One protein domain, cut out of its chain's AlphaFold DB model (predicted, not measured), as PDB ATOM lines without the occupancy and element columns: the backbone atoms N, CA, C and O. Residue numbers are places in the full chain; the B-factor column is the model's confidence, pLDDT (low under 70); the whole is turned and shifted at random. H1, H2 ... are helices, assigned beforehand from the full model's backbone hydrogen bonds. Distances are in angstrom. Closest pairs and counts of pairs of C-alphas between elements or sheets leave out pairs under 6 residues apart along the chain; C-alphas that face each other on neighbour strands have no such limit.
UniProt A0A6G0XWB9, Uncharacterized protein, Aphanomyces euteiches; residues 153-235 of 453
ATOM      1  N   SER A 153      48.012 -38.063  32.656       59.81
ATOM      2  CA  SER A 153      48.971 -37.243  33.401       59.81
ATOM      3  C   SER A 153      49.908 -36.458  32.474       59.81
ATOM      4  O   SER A 153      50.282 -35.337  32.811       59.81
ATOM      5  N   SER A 154      50.229 -36.970  31.275       69.81
ATOM      6  CA  SER A 154      51.163 -36.303  30.357       69.81
ATOM      7  C   SER A 154      50.569 -35.083  29.651       69.81
ATOM      8  O   SER A 154      51.287 -34.106  29.440       69.81
ATOM      9  N   ILE A 155      49.274 -35.095  29.305       85.75
ATOM     10  CA  ILE A 155      48.616 -33.934  28.674       85.75
ATOM     11  C   ILE A 155      48.524 -32.777  29.666       85.75
ATOM     12  O   ILE A 155      48.922 -31.657  29.348       85.75
ATOM     13  N   LEU A 156      48.031 -33.050  30.877       85.50
ATOM     14  CA  LEU A 156      47.903 -32.037  31.925       85.50
ATOM     15  C   LEU A 156      49.274 -31.491  32.341       85.50
ATOM     16  O   LEU A 156      49.430 -30.276  32.428       85.50
ATOM     17  N   ALA A 157      50.279 -32.360  32.498       81.31
ATOM     18  CA  ALA A 157      51.649 -31.941  32.790       81.31
ATOM     19  C   ALA A 157      52.230 -31.051  31.682       81.31
ATOM     20  O   ALA A 157      52.855 -30.037  31.981       81.31
ATOM     21  N   HIS A 158      51.982 -31.378  30.410       84.75
ATOM     22  CA  HIS A 158      52.434 -30.555  29.288       84.75
ATOM     23  C   HIS A 158      51.750 -29.179  29.262       84.75
ATOM     24  O   HIS A 158      52.410 -28.160  29.059       84.75
ATOM     25  N   LEU A 159      50.437 -29.118  29.505       88.06
ATOM     26  CA  LEU A 159      49.708 -27.850  29.607       88.06
ATOM     27  C   LEU A 159      50.218 -26.989  30.776       88.06
ATOM     28  O   LEU A 159      50.397 -25.779  30.619       88.06
ATOM     29  N   ASP A 160      50.497 -27.610  31.923       84.00
ATOM     30  CA  ASP A 160      51.039 -26.937  33.106       84.00
ATOM     31  C   ASP A 160      52.473 -26.441  32.891       84.00
ATOM     32  O   ASP A 160      52.807 -25.321  33.281       84.00
ATOM     33  N   GLU A 161      53.308 -27.226  32.213       80.94
ATOM     34  CA  GLU A 161      54.656 -26.829  31.810       80.94
ATOM     35  C   GLU A 161      54.608 -25.554  30.952       80.94
ATOM     36  O   GLU A 161      55.265 -24.554  31.264       80.94
ATOM     37  N   LEU A 162      53.765 -25.535  29.914       82.44
ATOM     38  CA  LEU A 162      53.581 -24.359  29.059       82.44
ATOM     39  C   LEU A 162      53.150 -23.123  29.862       82.44
ATOM     40  O   LEU A 162      53.661 -22.021  29.630       82.44
ATOM     41  N   ALA A 163      52.249 -23.304  30.830       80.00
ATOM     42  CA  ALA A 163      51.767 -22.239  31.701       80.00
ATOM     43  C   ALA A 163      52.872 -21.671  32.614       80.00
ATOM     44  O   ALA A 163      53.028 -20.450  32.731       80.00
ATOM     45  N   MET A 164      53.689 -22.538  33.222       70.81
ATOM     46  CA  MET A 164      54.746 -22.143  34.162       70.81
ATOM     47  C   MET A 164      55.919 -21.407  33.497       70.81
ATOM     48  O   MET A 164      56.611 -20.619  34.147       70.81
ATOM     49  N   HIS A 165      56.115 -21.575  32.189       65.50
ATOM     50  CA  HIS A 165      57.214 -20.966  31.436       65.50
ATOM     51  C   HIS A 165      56.834 -19.687  30.653       65.50
ATOM     52  O   HIS A 165      57.510 -19.296  29.695       65.50
ATOM     53  N   ARG A 166      55.793 -18.969  31.100       52.47
ATOM     54  CA  ARG A 166      55.246 -17.729  30.500       52.47
ATOM     55  C   ARG A 166      56.294 -16.717  30.001       52.47
ATOM     56  O   ARG A 166      56.086 -16.090  28.970       52.47
ATOM     57  N   GLY A 167      57.422 -16.551  30.697       51.25
ATOM     58  CA  GLY A 167      58.469 -15.581  30.330       51.25
ATOM     59  C   GLY A 167      59.269 -15.916  29.063       51.25
ATOM     60  O   GLY A 167      59.908 -15.031  28.506       51.25
ATOM     61  N   SER A 168      59.237 -17.166  28.595       50.62
ATOM     62  CA  SER A 168      59.980 -17.618  27.409       50.62
ATOM     63  C   SER A 168      59.098 -17.817  26.171       50.62
ATOM     64  O   SER A 168      59.632 -18.005  25.074       50.62
ATOM     65  N   TYR A 169      57.768 -17.792  26.331       51.44
ATOM     66  CA  TYR A 169      56.827 -18.400  25.380       51.44
ATOM     67  C   TYR A 169      55.674 -17.508  24.910       51.44
ATOM     68  O   TYR A 169      54.933 -17.929  24.024       51.44
ATOM     69  N   THR A 170      55.539 -16.276  25.408       53.84
ATOM     70  CA  THR A 170      54.488 -15.340  24.959       53.84
ATOM     71  C   THR A 170      54.511 -15.062  23.452       53.84
ATOM     72  O   THR A 170      53.469 -14.774  22.880       53.84
ATOM     73  N   THR A 171      55.657 -15.208  22.780       58.53
ATOM     74  CA  THR A 171      55.800 -15.032  21.320       58.53
ATOM     75  C   THR A 171      55.815 -16.343  20.524       58.53
ATOM     76  O   THR A 171      55.998 -16.320  19.309       58.53
ATOM     77  N   LYS A 172      55.637 -17.501  21.180       76.12
ATOM     78  CA  LYS A 172      55.775 -18.839  20.568       76.12
ATOM     79  C   LYS A 172      54.472 -19.649  20.543       76.12
ATOM     80  O   LYS A 172      54.515 -20.857  20.334       76.12
ATOM     81  N   SER A 173      53.317 -19.009  20.724       82.75
ATOM     82  CA  SER A 173      51.997 -19.663  20.754       82.75
ATOM     83  C   SER A 173      51.732 -20.575  19.547       82.75
ATOM     84  O   SER A 173      51.232 -21.680  19.731       82.75
ATOM     85  N   LEU A 174      52.119 -20.176  18.329       85.12
ATOM     86  CA  LEU A 174      51.993 -21.020  17.133       85.12
ATOM     87  C   LEU A 174      52.848 -22.293  17.220       85.12
ATOM     88  O   LEU A 174      52.380 -23.369  16.856       85.12
ATOM     89  N   VAL A 175      54.087 -22.186  17.709       86.88
ATOM     90  CA  VAL A 175      54.997 -23.335  17.854       86.88
ATOM     91  C   VAL A 175      54.393 -24.353  18.815       86.88
ATOM     92  O   VAL A 175      54.348 -25.536  18.496       86.88
ATOM     93  N   TRP A 176      53.864 -23.885  19.945       87.62
ATOM     94  CA  TRP A 176      53.222 -24.744  20.938       87.62
ATOM     95  C   TRP A 176      51.904 -25.327  20.452       87.62
ATOM     96  O   TRP A 176      51.627 -26.495  20.702       87.62
ATOM     97  N   ALA A 177      51.115 -24.559  19.701       89.44
ATOM     98  CA  ALA A 177      49.902 -25.070  19.079       89.44
ATOM     99  C   ALA A 177      50.211 -26.224  18.107       89.44
ATOM    100  O   ALA A 177      49.521 -27.245  18.130       89.44
ATOM    101  N   VAL A 178      51.267 -26.085  17.294       88.69
ATOM    102  CA  VAL A 178      51.738 -27.132  16.376       88.69
ATOM    103  C   VAL A 178      52.325 -28.326  17.133       88.69
ATOM    104  O   VAL A 178      52.013 -29.460  16.779       88.69
ATOM    105  N   ASP A 179      53.147 -28.101  18.162       88.69
ATOM    106  CA  ASP A 179      53.716 -29.174  18.991       88.69
ATOM    107  C   ASP A 179      52.611 -29.995  19.667       88.69
ATOM    108  O   ASP A 179      52.590 -31.219  19.550       88.69
ATOM    109  N   PHE A 180      51.622 -29.326  20.264       90.31
ATOM    110  CA  PHE A 180      50.473 -29.981  20.882       90.31
ATOM    111  C   PHE A 180      49.685 -30.825  19.871       90.31
ATOM    112  O   PHE A 180      49.427 -31.999  20.120       90.31
ATOM    113  N   ALA A 181      49.350 -30.261  18.703       88.94
ATOM    114  CA  ALA A 181      48.601 -30.976  17.668       88.94
ATOM    115  C   ALA A 181      49.377 -32.171  17.080       88.94
ATOM    116  O   ALA A 181      48.770 -33.142  16.638       88.94
ATOM    117  N   ARG A 182      50.717 -32.117  17.083       86.44
ATOM    118  CA  ARG A 182      51.575 -33.246  16.688       86.44
ATOM    119  C   ARG A 182      51.608 -34.345  17.743       86.44
ATOM    120  O   ARG A 182      51.566 -35.515  17.381       86.44
ATOM    121  N   ARG A 183      51.704 -33.979  19.024       86.06
ATOM    122  CA  ARG A 183      51.705 -34.932  20.146       86.06
ATOM    123  C   ARG A 183      50.353 -35.623  20.307       86.06
ATOM    124  O   ARG A 183      50.314 -36.805  20.631       86.06
ATOM    125  N   TYR A 184      49.270 -34.896  20.041       88.12
ATOM    126  CA  TYR A 184      47.897 -35.357  20.221       88.12
ATOM    127  C   TYR A 184      47.107 -35.188  18.913       88.12
ATOM    128  O   TYR A 184      46.324 -34.251  18.783       88.12
ATOM    129  N   PRO A 185      47.320 -36.034  17.894       85.12
ATOM    130  CA  PRO A 185      46.632 -35.908  16.607       85.12
ATOM    131  C   PRO A 185      45.108 -36.117  16.730       85.12
ATOM    132  O   PRO A 185      44.612 -36.551  17.768       85.12
ATOM    133  N   GLN A 186      44.333 -35.769  15.693       81.69
ATOM    134  CA  GLN A 186      42.855 -35.744  15.757       81.69
ATOM    135  C   GLN A 186      42.214 -37.091  16.130       81.69
ATOM    136  O   GLN A 186      41.191 -37.110  16.809       81.69
ATOM    137  N   ASP A 187      42.818 -38.203  15.721       78.38
ATOM    138  CA  ASP A 187      42.420 -39.572  16.070       78.38
ATOM    139  C   ASP A 187      42.651 -39.910  17.554       78.38
ATOM    140  O   ASP A 187      42.048 -40.845  18.075       78.38
ATOM    141  N   ARG A 188      43.480 -39.119  18.248       77.38
ATOM    142  CA  ARG A 188      43.765 -39.192  19.693       77.38
ATOM    143  C   ARG A 188      43.482 -37.862  20.386       77.38
ATOM    144  O   ARG A 188      44.207 -37.433  21.284       77.38
ATOM    145  N   SER A 189      42.450 -37.174  19.917       78.81
ATOM    146  CA  SER A 189      42.090 -35.865  20.428       78.81
ATOM    147  C   SER A 189      41.691 -35.931  21.912       78.81
ATOM    148  O   SER A 189      40.851 -36.755  22.280       78.81
ATOM    149  N   PRO A 190      42.203 -35.026  22.767       87.25
ATOM    150  CA  PRO A 190      41.899 -35.050  24.193       87.25
ATOM    151  C   PRO A 190      40.575 -34.347  24.542       87.25
ATOM    152  O   PRO A 190      40.283 -34.126  25.711       87.25
ATOM    153  N   TRP A 191      39.750 -33.974  23.556       89.31
ATOM    154  CA  TRP A 191      38.528 -33.185  23.786       89.31
ATOM    155  C   TRP A 191      37.406 -33.955  24.483       89.31
ATOM    156  O   TRP A 191      36.478 -33.336  24.998       89.31
ATOM    157  N   SER A 192      37.467 -35.288  24.491       85.31
ATOM    158  CA  SER A 192      36.546 -36.124  25.266       85.31
ATOM    159  C   SER A 192      36.888 -36.164  26.754       85.31
ATOM    160  O   SER A 192      36.064 -36.623  27.539       85.31
ATOM    161  N   ASP A 193      38.088 -35.719  27.143       88.56
ATOM    162  CA  ASP A 193      38.511 -35.674  28.538       88.56
ATOM    163  C   ASP A 193      38.014 -34.371  29.198       88.56
ATOM    164  O   ASP A 193      38.510 -33.280  28.882       88.56
ATOM    165  N   PRO A 194      37.041 -34.447  30.128       86.31
ATOM    166  CA  PRO A 194      36.480 -33.263  30.766       86.31
ATOM    167  C   PRO A 194      37.499 -32.521  31.640       86.31
ATOM    168  O   PRO A 194      37.384 -31.305  31.788       86.31
ATOM    169  N   VAL A 195      38.506 -33.209  32.189       87.50
ATOM    170  CA  VAL A 195      39.544 -32.603  33.035       87.50
ATOM    171  C   VAL A 195      40.498 -31.779  32.179       87.50
ATOM    172  O   VAL A 195      40.821 -30.644  32.534       87.50
ATOM    173  N   VAL A 196      40.908 -32.304  31.018       90.19
ATOM    174  CA  VAL A 196      41.752 -31.568  30.061       90.19
ATOM    175  C   VAL A 196      41.017 -30.352  29.510       90.19
ATOM    176  O   VAL A 196      41.580 -29.257  29.478       90.19
ATOM    177  N   VAL A 197      39.754 -30.518  29.109       92.81
ATOM    178  CA  VAL A 197      38.922 -29.412  28.619       92.81
ATOM    179  C   VAL A 197      38.822 -28.311  29.673       92.81
ATOM    180  O   VAL A 197      39.065 -27.143  29.366       92.81
ATOM    181  N   GLU A 198      38.528 -28.668  30.921       91.50
ATOM    182  CA  GLU A 198      38.420 -27.697  32.006       91.50
ATOM    183  C   GLU A 198      39.763 -27.019  32.314       91.50
ATOM    184  O   GLU A 198      39.821 -25.802  32.504       91.50
ATOM    185  N   ARG A 199      40.870 -27.772  32.269       91.50
ATOM    186  CA  ARG A 199      42.219 -27.214  32.416       91.50
ATOM    187  C   ARG A 199      42.528 -26.186  31.329       91.50
ATOM    188  O   ARG A 199      43.076 -25.133  31.640       91.50
ATOM    189  N   ILE A 200      42.156 -26.447  30.076       94.06
ATOM    190  CA  ILE A 200      42.345 -25.493  28.975       94.06
ATOM    191  C   ILE A 200      41.524 -24.224  29.213       94.06
ATOM    192  O   ILE A 200      42.084 -23.133  29.117       94.06
ATOM    193  N   LYS A 201      40.243 -24.339  29.586       95.56
ATOM    194  CA  LYS A 201      39.398 -23.167  29.887       95.56
ATOM    195  C   LYS A 201      40.010 -22.279  30.974       95.56
ATOM    196  O   LYS A 201      40.080 -21.057  30.813       95.56
ATOM    197  N   LEU A 202      40.511 -22.898  32.045       93.56
ATOM    198  CA  LEU A 202      41.222 -22.204  33.117       93.56
ATOM    199  C   LEU A 202      42.465 -21.487  32.584       93.56
ATOM    200  O   LEU A 202      42.650 -20.297  32.830       93.56
ATOM    201  N   LEU A 203      43.306 -22.183  31.819       92.50
ATOM    202  CA  LEU A 203      44.548 -21.631  31.275       92.50
ATOM    203  C   LEU A 203      44.317 -20.483  30.287       92.50
ATOM    204  O   LEU A 203      45.101 -19.533  30.271       92.50
ATOM    205  N   VAL A 204      43.222 -20.517  29.525       93.94
ATOM    206  CA  VAL A 204      42.782 -19.398  28.677       93.94
ATOM    207  C   VAL A 204      42.502 -18.150  29.514       93.94
ATOM    208  O   VAL A 204      42.866 -17.053  29.096       93.94
ATOM    209  N   CYS A 205      41.927 -18.297  30.709       92.56
ATOM    210  CA  CYS A 205      41.658 -17.165  31.596       92.56
ATOM    211  C   CYS A 205      42.906 -16.688  32.350       92.56
ATOM    212  O   CYS A 205      43.122 -15.487  32.502       92.56
ATOM    213  N   LEU A 206      43.731 -17.621  32.833       87.12
ATOM    214  CA  LEU A 206      44.924 -17.322  33.632       87.12
ATOM    215  C   LEU A 206      46.063 -16.740  32.784       87.12
ATOM    216  O   LEU A 206      46.812 -15.873  33.241       87.12
ATOM    217  N   TYR A 207      46.200 -17.215  31.545       87.50
ATOM    218  CA  TYR A 207      47.289 -16.866  30.634       87.50
ATOM    219  C   TYR A 207      46.770 -16.637  29.204       87.50
ATOM    220  O   TYR A 207      47.183 -17.338  28.269       87.50
ATOM    221  N   PRO A 208      45.902 -15.626  29.003       86.88
ATOM    222  CA  PRO A 208      45.219 -15.399  27.732       86.88
ATOM    223  C   PRO A 208      46.190 -15.195  26.567       86.88
ATOM    224  O   PRO A 208      45.974 -15.758  25.500       86.88
ATOM    225  N   GLU A 209      47.303 -14.489  26.778       84.12
ATOM    226  CA  GLU A 209      48.310 -14.226  25.735       84.12
ATOM    227  C   GLU A 209      48.822 -15.495  25.040       84.12
ATOM    228  O   GLU A 209      49.060 -15.500  23.831       84.12
ATOM    229  N   LEU A 210      48.972 -16.587  25.793       87.69
ATOM    230  CA  LEU A 210      49.421 -17.865  25.253       87.69
ATOM    231  C   LEU A 210      48.231 -18.707  24.798       87.69
ATOM    232  O   LEU A 210      48.128 -19.033  23.618       87.69
ATOM    233  N   PHE A 211      47.323 -19.046  25.715       91.56
ATOM    234  CA  PHE A 211      46.327 -20.085  25.459       91.56
ATOM    235  C   PHE A 211      45.175 -19.608  24.576       91.56
ATOM    236  O   PHE A 211      44.733 -20.370  23.722       91.56
ATOM    237  N   LYS A 212      44.744 -18.341  24.665       91.19
ATOM    238  CA  LYS A 212      43.754 -17.790  23.719       91.19
ATOM    239  C   LYS A 212      44.324 -17.750  22.301       91.19
ATOM    240  O   LYS A 212      43.651 -18.113  21.340       91.19
ATOM    241  N   THR A 213      45.595 -17.378  22.173       89.81
ATOM    242  CA  THR A 213      46.302 -17.379  20.888       89.81
ATOM    243  C   THR A 213      46.515 -18.800  20.357       89.81
ATOM    244  O   THR A 213      46.355 -19.036  19.161       89.81
ATOM    245  N   MET A 214      46.806 -19.775  21.227       93.06
ATOM    246  CA  MET A 214      46.855 -21.193  20.853       93.06
ATOM    247  C   MET A 214      45.500 -21.698  20.346       93.06
ATOM    248  O   MET A 214      45.481 -22.358  19.310       93.06
ATOM    249  N   LEU A 215      44.379 -21.336  20.987       95.12
ATOM    250  CA  LEU A 215      43.037 -21.664  20.482       95.12
ATOM    251  C   LEU A 215      42.822 -21.108  19.066       95.12
ATOM    252  O   LEU A 215      42.404 -21.846  18.176       95.12
ATOM    253  N   HIS A 216      43.176 -19.841  18.820       94.00
ATOM    254  CA  HIS A 216      43.082 -19.248  17.481       94.00
ATOM    255  C   HIS A 216      43.947 -19.990  16.451       94.00
ATOM    256  O   HIS A 216      43.507 -20.226  15.324       94.00
ATOM    257  N   HIS A 217      45.164 -20.395  16.824       94.19
ATOM    258  CA  HIS A 217      46.024 -21.186  15.948       94.19
ATOM    259  C   HIS A 217      45.462 -22.584  15.691       94.19
ATOM    260  O   HIS A 217      45.498 -23.029  14.550       94.19
ATOM    261  N   TRP A 218      44.891 -23.260  16.687       95.56
ATOM    262  CA  TRP A 218      44.237 -24.552  16.479       95.56
ATOM    263  C   TRP A 218      43.022 -24.456  15.555       95.56
ATOM    264  O   TRP A 218      42.838 -25.348  14.725       95.56
ATOM    265  N   VAL A 219      42.244 -23.370  15.624       96.00
ATOM    266  CA  VAL A 219      41.177 -23.090  14.645       96.00
ATOM    267  C   VAL A 219      41.769 -22.891  13.247       96.00
ATOM    268  O   VAL A 219      41.326 -23.527  12.293       96.00
ATOM    269  N   GLY A 220      42.810 -22.061  13.112       92.81
ATOM    270  CA  GLY A 220      43.472 -21.804  11.825       92.81
ATOM    271  C   GLY A 220      44.109 -23.053  11.198       92.81
ATOM    272  O   GLY A 220      44.041 -23.245   9.986       92.81
ATOM    273  N   LEU A 221      44.665 -23.938  12.027       92.19
ATOM    274  CA  LEU A 221      45.222 -25.237  11.639       92.19
ATOM    275  C   LEU A 221      44.141 -26.301  11.383       92.19
ATOM    276  O   LEU A 221      44.478 -27.425  11.020       92.19
ATOM    277  N   LYS A 222      42.856 -25.967  11.573       92.94
ATOM    278  CA  LYS A 222      41.711 -26.891  11.494       92.94
ATOM    279  C   LYS A 222      41.824 -28.085  12.448       92.94
ATOM    280  O   LYS A 222      41.239 -29.135  12.204       92.94
ATOM    281  N   TYR A 223      42.572 -27.926  13.536       93.88
ATOM    282  CA  TYR A 223      42.708 -28.932  14.584       93.88
ATOM    283  C   TYR A 223      41.455 -28.979  15.474       93.88
ATOM    284  O   TYR A 223      41.030 -30.057  15.883       93.88
ATOM    285  N   ILE A 224      40.819 -27.821  15.681       95.06
ATOM    286  CA  ILE A 224      39.491 -27.670  16.294       95.06
ATOM    287  C   ILE A 224      38.590 -26.811  15.402       95.06
ATOM    288  O   ILE A 224      39.066 -26.000  14.609       95.06
ATOM    289  N   SER A 225      37.276 -26.958  15.555       94.81
ATOM    290  CA  SER A 225      36.296 -26.045  14.956       94.81
ATOM    291  C   SER A 225      36.144 -24.755  15.772       94.81
ATOM    292  O   SER A 225      36.410 -24.730  16.975       94.81
ATOM    293  N   LEU A 226      35.628 -23.694  15.139       94.56
ATOM    294  CA  LEU A 226      35.269 -22.454  15.839       94.56
ATOM    295  C   LEU A 226      34.250 -22.717  16.961       94.56
ATOM    296  O   LEU A 226      34.412 -22.234  18.075       94.56
ATOM    297  N   SER A 227      33.260 -23.581  16.709       95.12
ATOM    298  CA  SER A 227      32.277 -23.972  17.726       95.12
ATOM    299  C   SER A 227      32.914 -24.674  18.928       95.12
ATOM    300  O   SER A 227      32.481 -24.454  20.054       95.12
ATOM    301  N   GLN A 228      33.928 -25.522  18.723       94.50
ATOM    302  CA  GLN A 228      34.658 -26.140  19.837       94.50
ATOM    303  C   GLN A 228      35.478 -25.103  20.608       94.50
ATOM    304  O   GLN A 228      35.484 -25.127  21.836       94.50
ATOM    305  N   SER A 229      36.124 -24.170  19.908       94.00
ATOM    306  CA  SER A 229      36.837 -23.064  20.550       94.00
ATOM    307  C   SER A 229      35.913 -22.254  21.467       94.00
ATOM    308  O   SER A 229      36.259 -22.019  22.620       94.00
ATOM    309  N   ASP A 230      34.730 -21.872  20.983       91.38
ATOM    310  CA  ASP A 230      33.850 -20.950  21.707       91.38
ATOM    311  C   ASP A 230      32.962 -21.629  22.760       91.38
ATOM    312  O   ASP A 230      32.700 -21.032  23.801       91.38
ATOM    313  N   ASN A 231      32.518 -22.870  22.524       91.44
ATOM    314  CA  ASN A 231      31.541 -23.538  23.396       91.44
ATOM    315  C   ASN A 231      32.124 -24.661  24.263       91.44
ATOM    316  O   ASN A 231      31.527 -25.009  25.280       91.44
ATOM    317  N   LEU A 232      33.250 -25.265  23.859       94.19
ATOM    318  CA  LEU A 232      33.862 -26.382  24.587       94.19
ATOM    319  C   LEU A 232      35.102 -25.939  25.366       94.19
ATOM    320  O   LEU A 232      35.234 -26.290  26.533       94.19
ATOM    321  N   LEU A 233      36.002 -25.179  24.739       95.19
ATOM    322  CA  LEU A 233      37.334 -24.869  25.279       95.19
ATOM    323  C   LEU A 233      37.430 -23.501  25.967       95.19
ATOM    324  O   LEU A 233      38.508 -23.109  26.413       95.19
ATOM    325  N   ARG A 234      36.308 -22.789  26.088       94.19
ATOM    326  CA  ARG A 234      36.195 -21.535  26.838       94.19
ATOM    327  C   ARG A 234      35.095 -21.626  27.883       94.19
ATOM    328  O   ARG A 234      34.143 -22.396  27.747       94.19
ATOM    329  N   HIS A 235      35.253 -20.857  28.954       94.00
ATOM    330  CA  HIS A 235      34.150 -20.638  29.879       94.00
ATOM    331  C   HIS A 235      33.082 -19.774  29.206       94.00
ATOM    332  O   HIS A 235      33.339 -19.065  28.234       94.00
TER     333      HIS A 235
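What this domain is: This is residues 153 to 235 of the 453 residues of an uncharacterized protein of Aphanomyces euteiches (UniProt A0A6G0XWB9). A rounded ball of crossed helices: H1 and H4 run side by side the same way, and H3 and H5 cross below them. H5 also packs on H4 and H6, while short H2 lies farthest from the middle. The printed part has 83 residues with six named helices, H1 to H6, and no named strand: all helix, compact, radius of gyration of the C-alphas 11.4 A, spans 31 by 26 by 25 A.

Where its parts are: H1, residues 153 to 164, begins at C-alpha 153 (48.971, -37.243, 33.401). H2 is residues 166 to 169 and H3 173 to 183. H4, 194 to 206, is 18.3 A long; H5, 208 to 220, 17.2 A. H6, 226 to 231, ends at C-alpha 231 (31.541, -23.538, 23.396).

How they stand to each other: The hub H5 touches H3 at a steep tilt of 59 degrees, closest C-alphas Ala 177 and Met 214, 5.2 A. H1 and H4 touch at a shallow tilt of 1 degrees, closest C-alphas Leu 156 and Val 196, 6.4 A. Every O i to N i+4 pair is within hydrogen-bond range in H1, H3, H4 and H6, and 8 of 9 in H5; H2 is too short for one.

The domain as a whole: The printed part has no cut and no long link. Residues 153 to 154 and 165 to 171 have pLDDT under 70.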